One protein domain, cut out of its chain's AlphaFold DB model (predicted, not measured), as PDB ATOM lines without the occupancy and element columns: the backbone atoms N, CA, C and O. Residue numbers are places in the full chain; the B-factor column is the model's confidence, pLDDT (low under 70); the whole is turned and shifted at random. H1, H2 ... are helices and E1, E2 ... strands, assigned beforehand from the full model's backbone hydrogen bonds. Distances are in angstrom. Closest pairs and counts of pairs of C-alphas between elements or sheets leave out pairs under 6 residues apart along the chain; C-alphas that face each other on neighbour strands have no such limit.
ATOM      1  N   TYR A   4     228.107 301.518 375.636       93.50
ATOM      2  CA  TYR A   4     228.351 300.172 375.135       93.50
ATOM      3  C   TYR A   4     227.157 299.284 375.446       93.50
ATOM      4  O   TYR A   4     226.531 299.436 376.491       93.50
ATOM      5  N   VAL A   5     226.865 298.354 374.538       96.31
ATOM      6  CA  VAL A   5     225.795 297.369 374.701       96.31
ATOM      7  C   VAL A   5     226.407 296.025 375.086       96.31
ATOM      8  O   VAL A   5     227.269 295.502 374.382       96.31
ATOM      9  N   ASP A   6     225.955 295.467 376.203       96.12
ATOM     10  CA  ASP A   6     226.229 294.096 376.613       96.12
ATOM     11  C   ASP A   6     225.325 293.144 375.821       96.12
ATOM     12  O   ASP A   6     224.116 293.039 376.054       96.12
ATOM     13  N   ASN A   7     225.928 292.428 374.873       95.56
ATOM     14  CA  ASN A   7     225.223 291.497 373.996       95.56
ATOM     15  C   ASN A   7     224.619 290.293 374.731       95.56
ATOM     16  O   ASN A   7     223.696 289.675 374.192       95.56
ATOM     17  N   ASN A   8     225.091 289.969 375.939       96.44
ATOM     18  CA  ASN A   8     224.524 288.888 376.746       96.44
ATOM     19  C   ASN A   8     223.207 289.306 377.408       96.44
ATOM     20  O   ASN A   8     222.329 288.469 377.600       96.44
ATOM     21  N   LYS A   9     223.052 290.597 377.724       96.88
ATOM     22  CA  LYS A   9     221.827 291.157 378.320       96.88
ATOM     23  C   LYS A   9     220.847 291.686 377.281       96.88
ATOM     24  O   LYS A   9     219.637 291.626 377.473       96.88
ATOM     25  N   CYS A  10     221.349 292.243 376.182       97.50
ATOM     26  CA  CYS A  10     220.498 292.824 375.154       97.50
ATOM     27  C   CYS A  10     219.656 291.735 374.479       97.50
ATOM     28  O   CYS A  10     220.200 290.792 373.915       97.50
ATOM     29  N   ASN A  11     218.335 291.883 374.480       95.44
ATOM     30  CA  ASN A  11     217.402 290.983 373.793       95.44
ATOM     31  C   ASN A  11     216.781 291.615 372.530       95.44
ATOM     32  O   ASN A  11     215.767 291.127 372.034       95.44
ATOM     33  N   GLY A  12     217.322 292.750 372.071       94.75
ATOM     34  CA  GLY A  12     216.819 293.479 370.903       94.75
ATOM     35  C   GLY A  12     215.408 294.057 371.056       94.75
ATOM     36  O   GLY A  12     214.856 294.532 370.066       94.75
ATOM     37  N   CYS A  13     214.820 294.006 372.258       95.06
ATOM     38  CA  CYS A  13     213.414 294.333 372.515       95.06
ATOM     39  C   CYS A  13     212.440 293.585 371.582       95.06
ATOM     40  O   CYS A  13     211.454 294.153 371.123       95.06
ATOM     41  N   GLY A  14     212.719 292.311 371.283       90.12
ATOM     42  CA  GLY A  14     211.817 291.467 370.493       90.12
ATOM     43  C   GLY A  14     211.665 291.942 369.046       90.12
ATOM     44  O   GLY A  14     212.664 292.150 368.356       90.12
ATOM     45  N   SER A  15     210.423 292.104 368.583       89.25
ATOM     46  CA  SER A  15     210.076 292.548 367.221       89.25
ATOM     47  C   SER A  15     210.132 294.063 367.017       89.25
ATOM     48  O   SER A  15     209.989 294.518 365.890       89.25
ATOM     49  N   SER A  16     210.401 294.848 368.065       90.94
ATOM     50  CA  SER A  16     210.412 296.313 367.981       90.94
ATOM     51  C   SER A  16     211.331 296.850 366.889       90.94
ATOM     52  O   SER A  16     212.488 296.424 366.767       90.94
ATOM     53  N   LYS A  17     210.822 297.794 366.097       89.88
ATOM     54  CA  LYS A  17     211.589 298.446 365.035       89.88
ATOM     55  C   LYS A  17     212.462 299.547 365.617       89.88
ATOM     56  O   LYS A  17     213.644 299.640 365.281       89.88
ATOM     57  N   GLU A  18     211.897 300.331 366.527       91.94
ATOM     58  CA  GLU A  18     212.569 301.431 367.210       91.94
ATOM     59  C   GLU A  18     212.541 301.226 368.725       91.94
ATOM     60  O   GLU A  18     211.772 301.888 369.437       91.94
ATOM     61  N   PRO A  19     213.407 300.337 369.252       95.25
ATOM     62  CA  PRO A  19     213.429 300.054 370.675       95.25
ATOM     63  C   PRO A  19     213.749 301.315 371.482       95.25
ATOM     64  O   PRO A  19     214.370 302.247 370.959       95.25
ATOM     65  N   PRO A  20     213.413 301.350 372.785       96.31
ATOM     66  CA  PRO A  20     213.548 302.555 373.600       96.31
ATOM     67  C   PRO A  20     214.926 303.229 373.533       96.31
ATOM     68  O   PRO A  20     215.025 304.453 373.527       96.31
ATOM     69  N   CYS A  21     216.006 302.447 373.436       96.75
ATOM     70  CA  CYS A  21     217.363 302.980 373.320       96.75
ATOM     71  C   CYS A  21     217.639 303.702 371.989       96.75
ATOM     72  O   CYS A  21     218.411 304.659 371.990       96.75
ATOM     73  N   VAL A  22     217.015 303.262 370.892       96.44
ATOM     74  CA  VAL A  22     217.072 303.899 369.566       96.44
ATOM     75  C   VAL A  22     216.262 305.189 369.602       96.44
ATOM     76  O   VAL A  22     216.818 306.265 369.398       96.44
ATOM     77  N   ARG A  23     214.989 305.099 370.004       95.38
ATOM     78  CA  ARG A  23     214.046 306.229 370.024       95.38
ATOM     79  C   ARG A  23     214.498 307.392 370.908       95.38
ATOM     80  O   ARG A  23     214.260 308.551 370.589       95.38
ATOM     81  N   MET A  24     215.149 307.088 372.030       96.25
ATOM     82  CA  MET A  24     215.586 308.102 372.994       96.25
ATOM     83  C   MET A  24     216.966 308.688 372.694       96.25
ATOM     84  O   MET A  24     217.399 309.586 373.416       96.25
ATOM     85  N   CYS A  25     217.698 308.192 371.693       96.69
ATOM     86  CA  CYS A  25     219.027 308.710 371.392       96.69
ATOM     87  C   CYS A  25     218.925 310.063 370.662       96.69
ATOM     88  O   CYS A  25     218.579 310.082 369.483       96.69
ATOM     89  N   PRO A  26     219.292 311.200 371.289       96.69
ATOM     90  CA  PRO A  26     219.142 312.512 370.651       96.69
ATOM     91  C   PRO A  26     220.101 312.721 369.470       96.69
ATOM     92  O   PRO A  26     219.879 313.601 368.650       96.69
ATOM     93  N   GLY A  27     221.178 311.933 369.400       95.50
ATOM     94  CA  GLY A  27     222.142 311.968 368.300       95.50
ATOM     95  C   GLY A  27     221.863 310.947 367.198       95.50
ATOM     96  O   GLY A  27     222.710 310.784 366.325       95.50
ATOM     97  N   ASP A  28     220.744 310.211 367.265       96.00
ATOM     98  CA  ASP A  28     220.411 309.142 366.308       96.00
ATOM     99  C   ASP A  28     221.512 308.055 366.216       96.00
ATOM    100  O   ASP A  28     221.744 307.429 365.192       96.00
ATOM    101  N   LEU A  29     222.278 307.840 367.289       97.12
ATOM    102  CA  LEU A  29     223.472 306.982 367.249       97.12
ATOM    103  C   LEU A  29     223.186 305.516 367.571       97.12
ATOM    104  O   LEU A  29     223.967 304.640 367.197       97.12
ATOM    105  N   MET A  30     222.122 305.255 368.324       97.25
ATOM    106  CA  MET A  30     221.718 303.903 368.693       97.25
ATOM    107  C   MET A  30     220.936 303.285 367.542       97.25
ATOM    108  O   MET A  30     219.985 303.886 367.057       97.25
ATOM    109  N   VAL A  31     221.311 302.075 367.138       96.12
ATOM    110  CA  VAL A  31     220.684 301.345 366.031       96.12
ATOM    111  C   VAL A  31     220.426 299.908 366.465       96.12
ATOM    112  O   VAL A  31     221.237 299.322 367.182       96.12
ATOM    113  N   LYS A  32     219.305 299.325 366.035       95.56
ATOM    114  CA  LYS A  32     219.051 297.886 366.151       95.56
ATOM    115  C   LYS A  32     219.536 297.180 364.888       95.56
ATOM    116  O   LYS A  32     219.142 297.541 363.784       95.56
ATOM    117  N   ASP A  33     220.370 296.164 365.054       94.75
ATOM    118  CA  ASP A  33     220.639 295.191 364.003       94.75
ATOM    119  C   ASP A  33     219.555 294.109 364.035       94.75
ATOM    120  O   ASP A  33     219.434 293.364 365.009       94.75
ATOM    121  N   PHE A  34     218.766 294.023 362.965       91.12
ATOM    122  CA  PHE A  34     217.693 293.038 362.816       91.12
ATOM    123  C   PHE A  34     218.210 291.618 362.565       91.12
ATOM    124  O   PHE A  34     217.476 290.663 362.803       91.12
ATOM    125  N   THR A  35     219.466 291.461 362.137       91.38
ATOM    126  CA  THR A  35     220.067 290.146 361.882       91.38
ATOM    127  C   THR A  35     220.496 289.482 363.185       91.38
ATOM    128  O   THR A  35     220.150 288.333 363.445       91.38
ATOM    129  N   SER A  36     221.233 290.206 364.033       91.94
ATOM    130  CA  SER A  36     221.638 289.711 365.357       91.94
ATOM    131  C   SER A  36     220.579 289.922 366.444       91.94
ATOM    132  O   SER A  36     220.682 289.339 367.525       91.94
ATOM    133  N   SER A  37     219.562 290.748 366.174       92.81
ATOM    134  CA  SER A  37     218.591 291.240 367.157       92.81
ATOM    135  C   SER A  37     219.272 291.891 368.370       92.81
ATOM    136  O   SER A  37     218.945 291.627 369.530       92.81
ATOM    137  N   LYS A  38     220.278 292.736 368.111       95.56
ATOM    138  CA  LYS A  38     221.028 293.475 369.140       95.56
ATOM    139  C   LYS A  38     221.083 294.957 368.805       95.56
ATOM    140  O   LYS A  38     221.147 295.347 367.643       95.56
ATOM    141  N   ALA A  39     221.079 295.789 369.840       96.81
ATOM    142  CA  ALA A  39     221.359 297.209 369.681       96.81
ATOM    143  C   ALA A  39     222.874 297.448 369.638       96.81
ATOM    144  O   ALA A  39     223.634 296.781 370.338       96.81
ATOM    145  N   TYR A  40     223.314 298.433 368.867       96.25
ATOM    146  CA  TYR A  40     224.695 298.898 368.841       96.25
ATOM    147  C   TYR A  40     224.747 300.414 368.642       96.25
ATOM    148  O   TYR A  40     223.759 301.056 368.289       96.25
ATOM    149  N   LEU A  41     225.915 300.994 368.910       95.81
ATOM    150  CA  LEU A  41     226.179 302.413 368.712       95.81
ATOM    151  C   LEU A  41     226.954 302.595 367.400       95.81
ATOM    152  O   LEU A  41     228.060 302.065 367.277       95.81
ATOM    153  N   ARG A  42     226.386 303.324 366.432       95.31
ATOM    154  CA  ARG A  42     226.956 303.462 365.076       95.31
ATOM    155  C   ARG A  42     228.183 304.377 365.003       95.31
ATOM    156  O   ARG A  42     229.067 304.130 364.195       95.31
ATOM    157  N   SER A  43     228.240 305.406 365.849       94.69
ATOM    158  CA  SER A  43     229.372 306.333 365.969       94.69
ATOM    159  C   SER A  43     229.647 306.597 367.445       94.69
ATOM    160  O   SER A  43     228.760 306.988 368.210       94.69
ATOM    161  N   LYS A  44     230.875 306.303 367.871       91.94
ATOM    162  CA  LYS A  44     231.300 306.401 369.275       91.94
ATOM    163  C   LYS A  44     231.777 307.809 369.604       91.94
ATOM    164  O   LYS A  44     231.583 308.278 370.726       91.94
ATOM    165  N   GLU A  45     232.415 308.450 368.638       91.50
ATOM    166  CA  GLU A  45     232.954 309.801 368.694       91.50
ATOM    167  C   GLU A  45     231.858 310.859 368.858       91.50
ATOM    168  O   GLU A  45     232.060 311.819 369.598       91.50
ATOM    169  N   ASP A  46     230.675 310.623 368.292       94.81
ATOM    170  CA  ASP A  46     229.542 311.553 368.383       94.81
ATOM    171  C   ASP A  46     228.728 311.390 369.679       94.81
ATOM    172  O   ASP A  46     227.804 312.155 369.958       94.81
ATOM    173  N   CYS A  47     229.046 310.388 370.506       95.19
ATOM    174  CA  CYS A  47     228.280 310.095 371.710       95.19
ATOM    175  C   CYS A  47     228.530 311.125 372.822       95.19
ATOM    176  O   CYS A  47     229.650 311.311 373.305       95.19
ATOM    177  N   TRP A  48     227.448 311.742 373.298       93.12
ATOM    178  CA  TRP A  48     227.487 312.747 374.371       93.12
ATOM    179  C   TRP A  48     227.398 312.170 375.779       93.12
ATOM    180  O   TRP A  48     227.477 312.911 376.754       93.12
ATOM    181  N   ASN A  49     227.248 310.852 375.907       91.44
ATOM    182  CA  ASN A  49     227.286 310.167 377.201       91.44
ATOM    183  C   ASN A  49     226.185 310.680 378.160       91.44
ATOM    184  O   ASN A  49     226.349 310.749 379.371       91.44
ATOM    185  N   CYS A  50     225.030 311.046 377.593       94.69
ATOM    186  CA  CYS A  50     223.914 311.685 378.294       94.69
ATOM    187  C   CYS A  50     222.984 310.708 379.037       94.69
ATOM    188  O   CYS A  50     221.990 311.133 379.628       94.69
ATOM    189  N   TYR A  51     223.259 309.398 378.981       95.88
ATOM    190  CA  TYR A  51     222.420 308.324 379.535       95.88
ATOM    191  C   TYR A  51     220.999 308.208 378.954       95.88
ATOM    192  O   TYR A  51     220.208 307.409 379.457       95.88
ATOM    193  N   ALA A  52     220.664 308.943 377.889       95.88
ATOM    194  CA  ALA A  52     219.315 308.941 377.319       95.88
ATOM    195  C   ALA A  52     218.895 307.566 376.776       95.88
ATOM    196  O   ALA A  52     217.742 307.190 376.923       95.88
ATOM    197  N   CYS A  53     219.830 306.786 376.227       96.69
ATOM    198  CA  CYS A  53     219.578 305.409 375.797       96.69
ATOM    199  C   CYS A  53     219.754 304.369 376.918       96.69
ATOM    200  O   CYS A  53     219.192 303.282 376.826       96.69
ATOM    201  N   VAL A  54     220.501 304.700 377.977       96.94
ATOM    202  CA  VAL A  54     220.794 303.797 379.101       96.94
ATOM    203  C   VAL A  54     219.576 303.631 380.005       96.94
ATOM    204  O   VAL A  54     219.130 302.514 380.237       96.94
ATOM    205  N   LYS A  55     219.013 304.751 380.478       96.19
ATOM    206  CA  LYS A  55     217.879 304.780 381.419       96.19
ATOM    207  C   LYS A  55     216.639 304.004 380.942       96.19
ATOM    208  O   LYS A  55     216.053 303.317 381.769       96.19
ATOM    209  N   PRO A  56     216.221 304.088 379.663       96.06
ATOM    210  CA  PRO A  56     215.026 303.395 379.197       96.06
ATOM    211  C   PRO A  56     215.265 301.941 378.784       96.06
ATOM    212  O   PRO A  56     214.321 301.286 378.358       96.06
ATOM    213  N   CYS A  57     216.498 301.423 378.852       96.81
ATOM    214  CA  CYS A  57     216.761 300.040 378.469       96.81
ATOM    215  C   CYS A  57     216.159 299.079 379.513       96.81
ATOM    216  O   CYS A  57     216.685 299.002 380.623       96.81
ATOM    217  N   PRO A  58     215.132 298.278 379.171       94.75
ATOM    218  CA  PRO A  58     214.458 297.414 380.144       94.75
ATOM    219  C   PRO A  58     215.333 296.251 380.625       94.75
ATOM    220  O   PRO A  58     215.054 295.652 381.655       94.75
ATOM    221  N   GLN A  59     216.376 295.904 379.866       96.06
ATOM    222  CA  GLN A  59     217.335 294.855 380.223       96.06
ATOM    223  C   GLN A  59     218.581 295.409 380.930       96.06
ATOM    224  O   GLN A  59     219.504 294.646 381.209       96.06
ATOM    225  N   GLU A  60     218.659 296.733 381.129       96.94
ATOM    226  CA  GLU A  60     219.860 297.430 381.614       96.94
ATOM    227  C   GLU A  60     221.143 296.973 380.889       96.94
ATOM    228  O   GLU A  60     222.220 296.815 381.467       96.94
ATOM    229  N   ALA A  61     221.011 296.714 379.587       97.44
ATOM    230  CA  ALA A  61     222.067 296.148 378.757       97.44
ATOM    231  C   ALA A  61     223.051 297.206 378.248       97.44
ATOM    232  O   ALA A  61     223.982 296.869 377.528       97.44
ATOM    233  N   ILE A  62     222.830 298.484 378.554       96.75
ATOM    234  CA  ILE A  62     223.639 299.586 378.043       96.75
ATOM    235  C   ILE A  62     224.363 300.235 379.215       96.75
ATOM    236  O   ILE A  62     223.734 300.619 380.198       96.75
ATOM    237  N   GLU A  63     225.677 300.386 379.100       93.50
ATOM    238  CA  GLU A  63     226.513 301.035 380.109       93.50
ATOM    239  C   GLU A  63     227.396 302.116 379.486       93.50
ATOM    240  O   GLU A  63     227.852 301.996 378.350       93.50
ATOM    241  N   MET A  64     227.660 303.189 380.228       91.19
ATOM    242  CA  MET A  64     228.656 304.181 379.830       91.19
ATOM    243  C   MET A  64     230.051 303.672 380.197       91.19
ATOM    244  O   MET A  64     230.298 303.336 381.356       91.19
ATOM    245  N   LYS A  65     230.984 303.667 379.241       86.31
ATOM    246  CA  LYS A  65     232.400 303.429 379.545       86.31
ATOM    247  C   LYS A  65     233.129 304.753 379.687       86.31
ATOM    248  O   LYS A  65     233.288 305.510 378.723       86.31
ATOM    249  N   LEU A  66     233.606 304.996 380.903       84.88
ATOM    250  CA  LEU A  66     234.513 306.091 381.203       84.88
ATOM    251  C   LEU A  66     235.813 305.936 380.408       84.88
ATOM    252  O   LEU A  66     236.232 304.832 380.057       84.88
ATOM    253  N   SER A  67     236.443 307.065 380.091       83.12
ATOM    254  CA  SER A  67     237.772 307.046 379.485       83.12
ATOM    255  C   SER A  67     238.760 306.443 380.476       83.12
ATOM    256  O   SER A  67     238.614 306.612 381.689       83.12
ATOM    257  N   TYR A  68     239.799 305.789 379.959       84.69
ATOM    258  CA  TYR A  68     240.831 305.179 380.796       84.69
ATOM    259  C   TYR A  68     241.440 306.177 381.796       84.69
ATOM    260  O   TYR A  68     241.678 305.828 382.945       84.69
ATOM    261  N   GLN A  69     241.613 307.437 381.383       83.62
ATOM    262  CA  GLN A  69     242.151 308.507 382.228       83.62
ATOM    263  C   GLN A  69     241.246 308.878 383.413       83.62
ATOM    264  O   GLN A  69     241.751 309.367 384.416       83.62
ATOM    265  N   MET A  70     239.930 308.671 383.305       78.94
ATOM    266  CA  MET A  70     238.971 309.018 384.360       78.94
ATOM    267  C   MET A  70     238.577 307.822 385.226       78.94
ATOM    268  O   MET A  70     238.410 307.973 386.430       78.94
ATOM    269  N   GLY A  71     238.379 306.651 384.618       76.25
ATOM    270  CA  GLY A  71     237.763 305.503 385.288       76.25
ATOM    271  C   GLY A  71     238.584 304.218 385.271       76.25
ATOM    272  O   GLY A  71     238.103 303.190 385.756       76.25
ATOM    273  N   PHE A  72     239.794 304.242 384.700       79.69
ATOM    274  CA  PHE A  72     240.526 303.028 384.332       79.69
ATOM    275  C   PHE A  72     239.585 302.041 383.607       79.69
ATOM    276  O   PHE A  72     238.848 302.454 382.713       79.69
ATOM    277  N   LEU A  73     239.600 300.753 383.959       75.81
ATOM    278  CA  LEU A  73     238.677 299.748 383.411       75.81
ATOM    279  C   LEU A  73     237.487 299.443 384.333       75.81
ATOM    280  O   LEU A  73     236.538 298.791 383.900       75.81
ATOM    281  N   ASN A  74     237.540 299.907 385.582       82.75
ATOM    282  CA  ASN A  74     236.713 299.367 386.661       82.75
ATOM    283  C   ASN A  74     235.580 300.312 387.057       82.75
ATOM    284  O   ASN A  74     234.518 299.846 387.467       82.75
ATOM    285  N   ALA A  75     235.796 301.626 386.935       91.19
ATOM    286  CA  ALA A  75     234.823 302.590 387.413       91.19
ATOM    287  C   ALA A  75     233.572 302.592 386.528       91.19
ATOM    288  O   ALA A  75     233.650 302.582 385.292       91.19
ATOM    289  N   LYS A  76     232.412 302.636 387.174       91.62
ATOM    290  CA  LYS A  76     231.108 302.537 386.524       91.62
ATOM    291  C   LYS A  76     230.099 303.421 387.234       91.62
ATOM    292  O   LYS A  76     230.112 303.540 388.450       91.62
ATOM    293  N   VAL A  77     229.206 304.021 386.458       93.50
ATOM    294  CA  VAL A  77     228.038 304.730 386.980       93.50
ATOM    295  C   VAL A  77     226.820 304.176 386.254       93.50
ATOM    296  O   VAL A  77     226.678 304.375 385.045       93.50
ATOM    297  N   GLN A  78     225.978 303.438 386.968       95.75
ATOM    298  CA  GLN A  78     224.820 302.744 386.413       95.75
ATOM    299  C   GLN A  78     223.530 303.274 387.049       95.75
ATOM    300  O   GLN A  78     223.394 303.236 388.271       95.75
ATOM    301  N   PRO A  79     222.576 303.782 386.251       96.81
ATOM    302  CA  PRO A  79     221.249 304.090 386.751       96.81
ATOM    303  C   PRO A  79     220.378 302.834 386.796       96.81
ATOM    304  O   PRO A  79     220.397 302.029 385.864       96.81
ATOM    305  N   HIS A  80     219.547 302.768 387.828       96.75
ATOM    306  CA  HIS A  80     218.490 301.788 388.027       96.75
ATOM    307  C   HIS A  80     217.181 302.534 388.283       96.75
ATOM    308  O   HIS A  80     217.047 303.280 389.261       96.75
ATOM    309  N   ILE A  81     216.208 302.375 387.388       95.94
ATOM    310  CA  ILE A  81     214.870 302.938 387.585       95.94
ATOM    311  C   ILE A  81     214.113 302.011 388.538       95.94
ATOM    312  O   ILE A  81     213.706 300.920 388.150       95.94
ATOM    313  N   ILE A  82     213.933 302.441 389.787       95.50
ATOM    314  CA  ILE A  82     213.260 301.643 390.824       95.50
ATOM    315  C   ILE A  82     211.739 301.797 390.720       95.50
ATOM    316  O   ILE A  82     210.992 300.836 390.891       95.50
ATOM    317  N   SER A  83     211.275 303.013 390.440       94.75
ATOM    318  CA  SER A  83     209.869 303.328 390.191       94.75
ATOM    319  C   SER A  83     209.754 304.572 389.307       94.75
ATOM    320  O   SER A  83     210.752 305.221 388.990       94.75
ATOM    321  N   SER A  84     208.529 304.953 388.937       95.12
ATOM    322  CA  SER A  84     208.269 306.225 388.248       95.12
ATOM    323  C   SER A  84     208.690 307.455 389.061       95.12
ATOM    324  O   SER A  84     208.824 308.534 388.491       95.12
ATOM    325  N   GLU A  85     208.928 307.317 390.367       97.25
ATOM    326  CA  GLU A  85     209.281 308.429 391.254       97.25
ATOM    327  C   GLU A  85     210.697 308.338 391.837       97.25
ATOM    328  O   GLU A  85     211.139 309.245 392.544       97.25
ATOM    329  N   LEU A  86     211.437 307.262 391.549       97.19
ATOM    330  CA  LEU A  86     212.728 307.000 392.178       97.19
ATOM    331  C   LEU A  86     213.734 306.379 391.208       97.19
ATOM    332  O   LEU A  86     213.492 305.326 390.617       97.19
ATOM    333  N   ILE A  87     214.906 307.005 391.120       97.88
ATOM    334  CA  ILE A  87     216.086 306.462 390.444       97.88
ATOM    335  C   ILE A  87     217.190 306.213 391.473       97.88
ATOM    336  O   ILE A  87     217.478 307.071 392.311       97.88
ATOM    337  N   GLU A  88     217.802 305.035 391.419       98.19
ATOM    338  CA  GLU A  88     219.022 304.714 392.156       98.19
ATOM    339  C   GLU A  88     220.214 304.784 391.196       98.19
ATOM    340  O   GLU A  88     220.168 304.243 390.096       98.19
ATOM    341  N   TRP A  89     221.279 305.465 391.599       97.44
ATOM    342  CA  TRP A  89     222.550 305.491 390.890       97.44
ATOM    343  C   TRP A  89     223.561 304.654 391.658       97.44
ATOM    344  O   TRP A  89     223.895 304.985 392.795       97.44
ATOM    345  N   GLU A  90     224.038 303.585 391.033       97.12
ATOM    346  CA  GLU A  90     225.150 302.772 391.511       97.12
ATOM    347  C   GLU A  90     226.456 303.331 390.937       97.12
ATOM    348  O   GLU A  90     226.683 303.310 389.725       97.12
ATOM    349  N   CYS A  91     227.310 303.844 391.815       95.19
ATOM    350  CA  CYS A  91     228.633 304.356 391.492       95.19
ATOM    351  C   CYS A  91     229.681 303.370 392.013       95.19
ATOM    352  O   CYS A  91     229.794 303.159 393.217       95.19
ATOM    353  N   ILE A  92     230.445 302.776 391.102       93.88
ATOM    354  CA  ILE A  92     231.581 301.907 391.399       93.88
ATOM    355  C   ILE A  92     232.850 302.707 391.117       93.88
ATOM    356  O   ILE A  92     233.035 303.191 389.995       93.88
ATOM    357  N   ASP A  93     233.708 302.868 392.120       91.75
ATOM    358  CA  ASP A  93     234.984 303.567 391.960       91.75
ATOM    359  C   ASP A  93     236.062 302.677 391.303       91.75
ATOM    360  O   ASP A  93     235.844 301.518 390.943       91.75
ATOM    361  N   THR A  94     237.269 303.216 391.130       91.62
ATOM    362  CA  THR A  94     238.389 302.494 390.503       91.62
ATOM    363  C   THR A  94     238.910 301.315 391.335       91.62
ATOM    364  O   THR A  94     239.579 300.436 390.785       91.62
ATOM    365  N   HIS A  95     238.610 301.291 392.637       91.06
ATOM    366  CA  HIS A  95     238.986 300.247 393.592       91.06
ATOM    367  C   HIS A  95     237.874 299.203 393.793       91.06
ATOM    368  O   HIS A  95     238.089 298.220 394.499       91.06
ATOM    369  N   GLY A  96     236.711 299.390 393.163       91.00
ATOM    370  CA  GLY A  96     235.553 298.511 393.297       91.00
ATOM    371  C   GLY A  96     234.651 298.835 394.489       91.00
ATOM    372  O   GLY A  96     233.735 298.061 394.767       91.00
ATOM    373  N   ASN A  97     234.870 299.953 395.188       94.75
ATOM    374  CA  ASN A  97     233.942 300.403 396.223       94.75
ATOM    375  C   ASN A  97     232.635 300.850 395.570       94.75
ATOM    376  O   ASN A  97     232.653 301.526 394.541       94.75
ATOM    377  N   VAL A  98     231.512 300.477 396.182       96.69
ATOM    378  CA  VAL A  98     230.171 300.751 395.657       96.69
ATOM    379  C   VAL A  98     229.461 301.761 396.546       96.69
ATOM    380  O   VAL A  98     229.238 301.509 397.729       96.69
ATOM    381  N   GLU A  99     229.036 302.868 395.952       97.50
ATOM    382  CA  GLU A  99     228.162 303.863 396.566       97.50
ATOM    383  C   GLU A  99     226.832 303.920 395.815       97.50
ATOM    384  O   GLU A  99     226.792 303.849 394.585       97.50
ATOM    385  N   ARG A 100     225.722 304.045 396.549       98.06
ATOM    386  CA  ARG A 100     224.375 304.105 395.967       98.06
ATOM    387  C   ARG A 100     223.684 305.399 396.356       98.06
ATOM    388  O   ARG A 100     223.560 305.707 397.540       98.06
ATOM    389  N   TYR A 101     223.172 306.112 395.360       97.94
ATOM    390  CA  TYR A 101     222.468 307.378 395.540       97.94
ATOM    391  C   TYR A 101     221.028 307.252 395.062       97.94
ATOM    392  O   TYR A 101     220.777 306.976 393.893       97.94
ATOM    393  N   ARG A 102     220.070 307.484 395.959       97.94
ATOM    394  CA  ARG A 102     218.639 307.458 395.640       97.94
ATOM    395  C   ARG A 102     218.123 308.872 395.470       97.94
ATOM    396  O   ARG A 102     218.190 309.669 396.401       97.94
ATOM    397  N   ILE A 103     217.615 309.171 394.282       97.94
ATOM    398  CA  ILE A 103     217.198 310.517 393.901       97.94
ATOM    399  C   ILE A 103     215.729 310.465 393.467       97.94
ATOM    400  O   ILE A 103     215.384 309.662 392.594       97.94
ATOM    401  N   PRO A 104     214.850 311.302 394.048       97.81
ATOM    402  CA  PRO A 104     213.490 311.457 393.554       97.81
ATOM    403  C   PRO A 104     213.494 311.922 392.096       97.81
ATOM    404  O   PRO A 104     214.248 312.821 391.719       97.81
ATOM    405  N   THR A 105     212.653 311.323 391.266       96.31
ATOM    406  CA  THR A 105     212.538 311.654 389.841       96.31
ATOM    407  C   THR A 105     211.079 311.623 389.402       96.31
ATOM    408  O   THR A 105     210.192 311.310 390.184       96.31
ATOM    409  N   LYS A 106     210.819 311.969 388.144       95.88
ATOM    410  CA  LYS A 106     209.566 311.656 387.458       95.88
ATOM    411  C   LYS A 106     209.925 310.957 386.160       95.88
ATOM    412  O   LYS A 106     210.315 311.602 385.189       95.88
ATOM    413  N   TYR A 107     209.863 309.637 386.179       94.38
ATOM    414  CA  TYR A 107     210.177 308.785 385.050       94.38
ATOM    415  C   TYR A 107     208.896 308.249 384.418       94.38
ATOM    416  O   TYR A 107     208.050 307.659 385.091       94.38
ATOM    417  N   VAL A 108     208.784 308.442 383.108       93.31
ATOM    418  CA  VAL A 108     207.731 307.862 382.277       93.31
ATOM    419  C   VAL A 108     208.382 306.758 381.444       93.31
ATOM    420  O   VAL A 108     209.293 307.067 380.669       93.31
ATOM    421  N   PRO A 109     207.980 305.486 381.615       89.00
ATOM    422  CA  PRO A 109     208.500 304.393 380.808       89.00
ATOM    423  C   PRO A 109     208.261 304.628 379.319       89.00
ATOM    424  O   PRO A 109     207.190 305.065 378.909       89.00
ATOM    425  N   VAL A 110     209.274 304.323 378.512       91.19
ATOM    426  CA  VAL A 110     209.165 304.364 377.054       91.19
ATOM    427  C   VAL A 110     208.642 303.013 376.587       91.19
ATOM    428  O   VAL A 110     209.297 301.991 376.794       91.19
ATOM    429  N   GLU A 111     207.463 303.011 375.974       89.38
ATOM    430  CA  GLU A 111     206.828 301.793 375.472       89.38
ATOM    431  C   GLU A 111     207.627 301.179 374.317       89.38
ATOM    432  O   GLU A 111     208.208 301.884 373.485       89.38
TER     433      GLU A 111
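AT A GLANCE: This is residues 4 to 111 of the 127 residues of an uncharacterized protein of Deltaproteobacteria bacterium RBG_13_65_10 (UniProt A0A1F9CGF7). With little regular structure, 41 of 108 printed residues in named elements, the domain has an antiparallel sheet, order E4, E5, E6, at one end and a loop-rich lobe with H1 and hairpin E1 and E2 at the other, E3 between them. Chain order is H1, E1, E2, E3, H2, E4, E5, E6, mostly strand. It is compact, radius of gyration of the C-alphas 14.2 A, spanning 38 by 33 by 24 A.

IN THESE COORDINATES: E4, residues 76 to 83, runs 21.6 A from C-alpha 76 at (231.108, 302.537, 386.524). E5 is 86 to 92, 19.5 A; E6, 98 to 104, 19.9 A, ends at (213.490, 311.457, 393.554). E3 is 62 to 64, E1 30 to 33, E2 38 to 41, H1 20 to 23, H2 68 to 71.

HOW THE PARTS SIT: Hairpins E4 and E5, E5 and E6 form a meander, each strand the antiparallel neighbour of the one before; within hydrogen-bond range are N 78 and O 90, 2.8 A, and N 89 and O 101, 2.8 A. The closest C-alphas of E3 and E4, Glu 63 and Gln 78, are 6.7 A apart. In hairpin E1 and E2, N 31 and O 40 are 2.9 A apart. H1 and H2 are too short for an O i to N i+4 pair; in each, 0 of 1 O i to N i+3 pair is within range.

THE WHOLE: The farthest C-alphas, Ser 15 and His 95, are 39.9 A apart. The printed part has no cut. The 20-residue link E2 to E3 is long. No printed residue is under 70 in pLDDT.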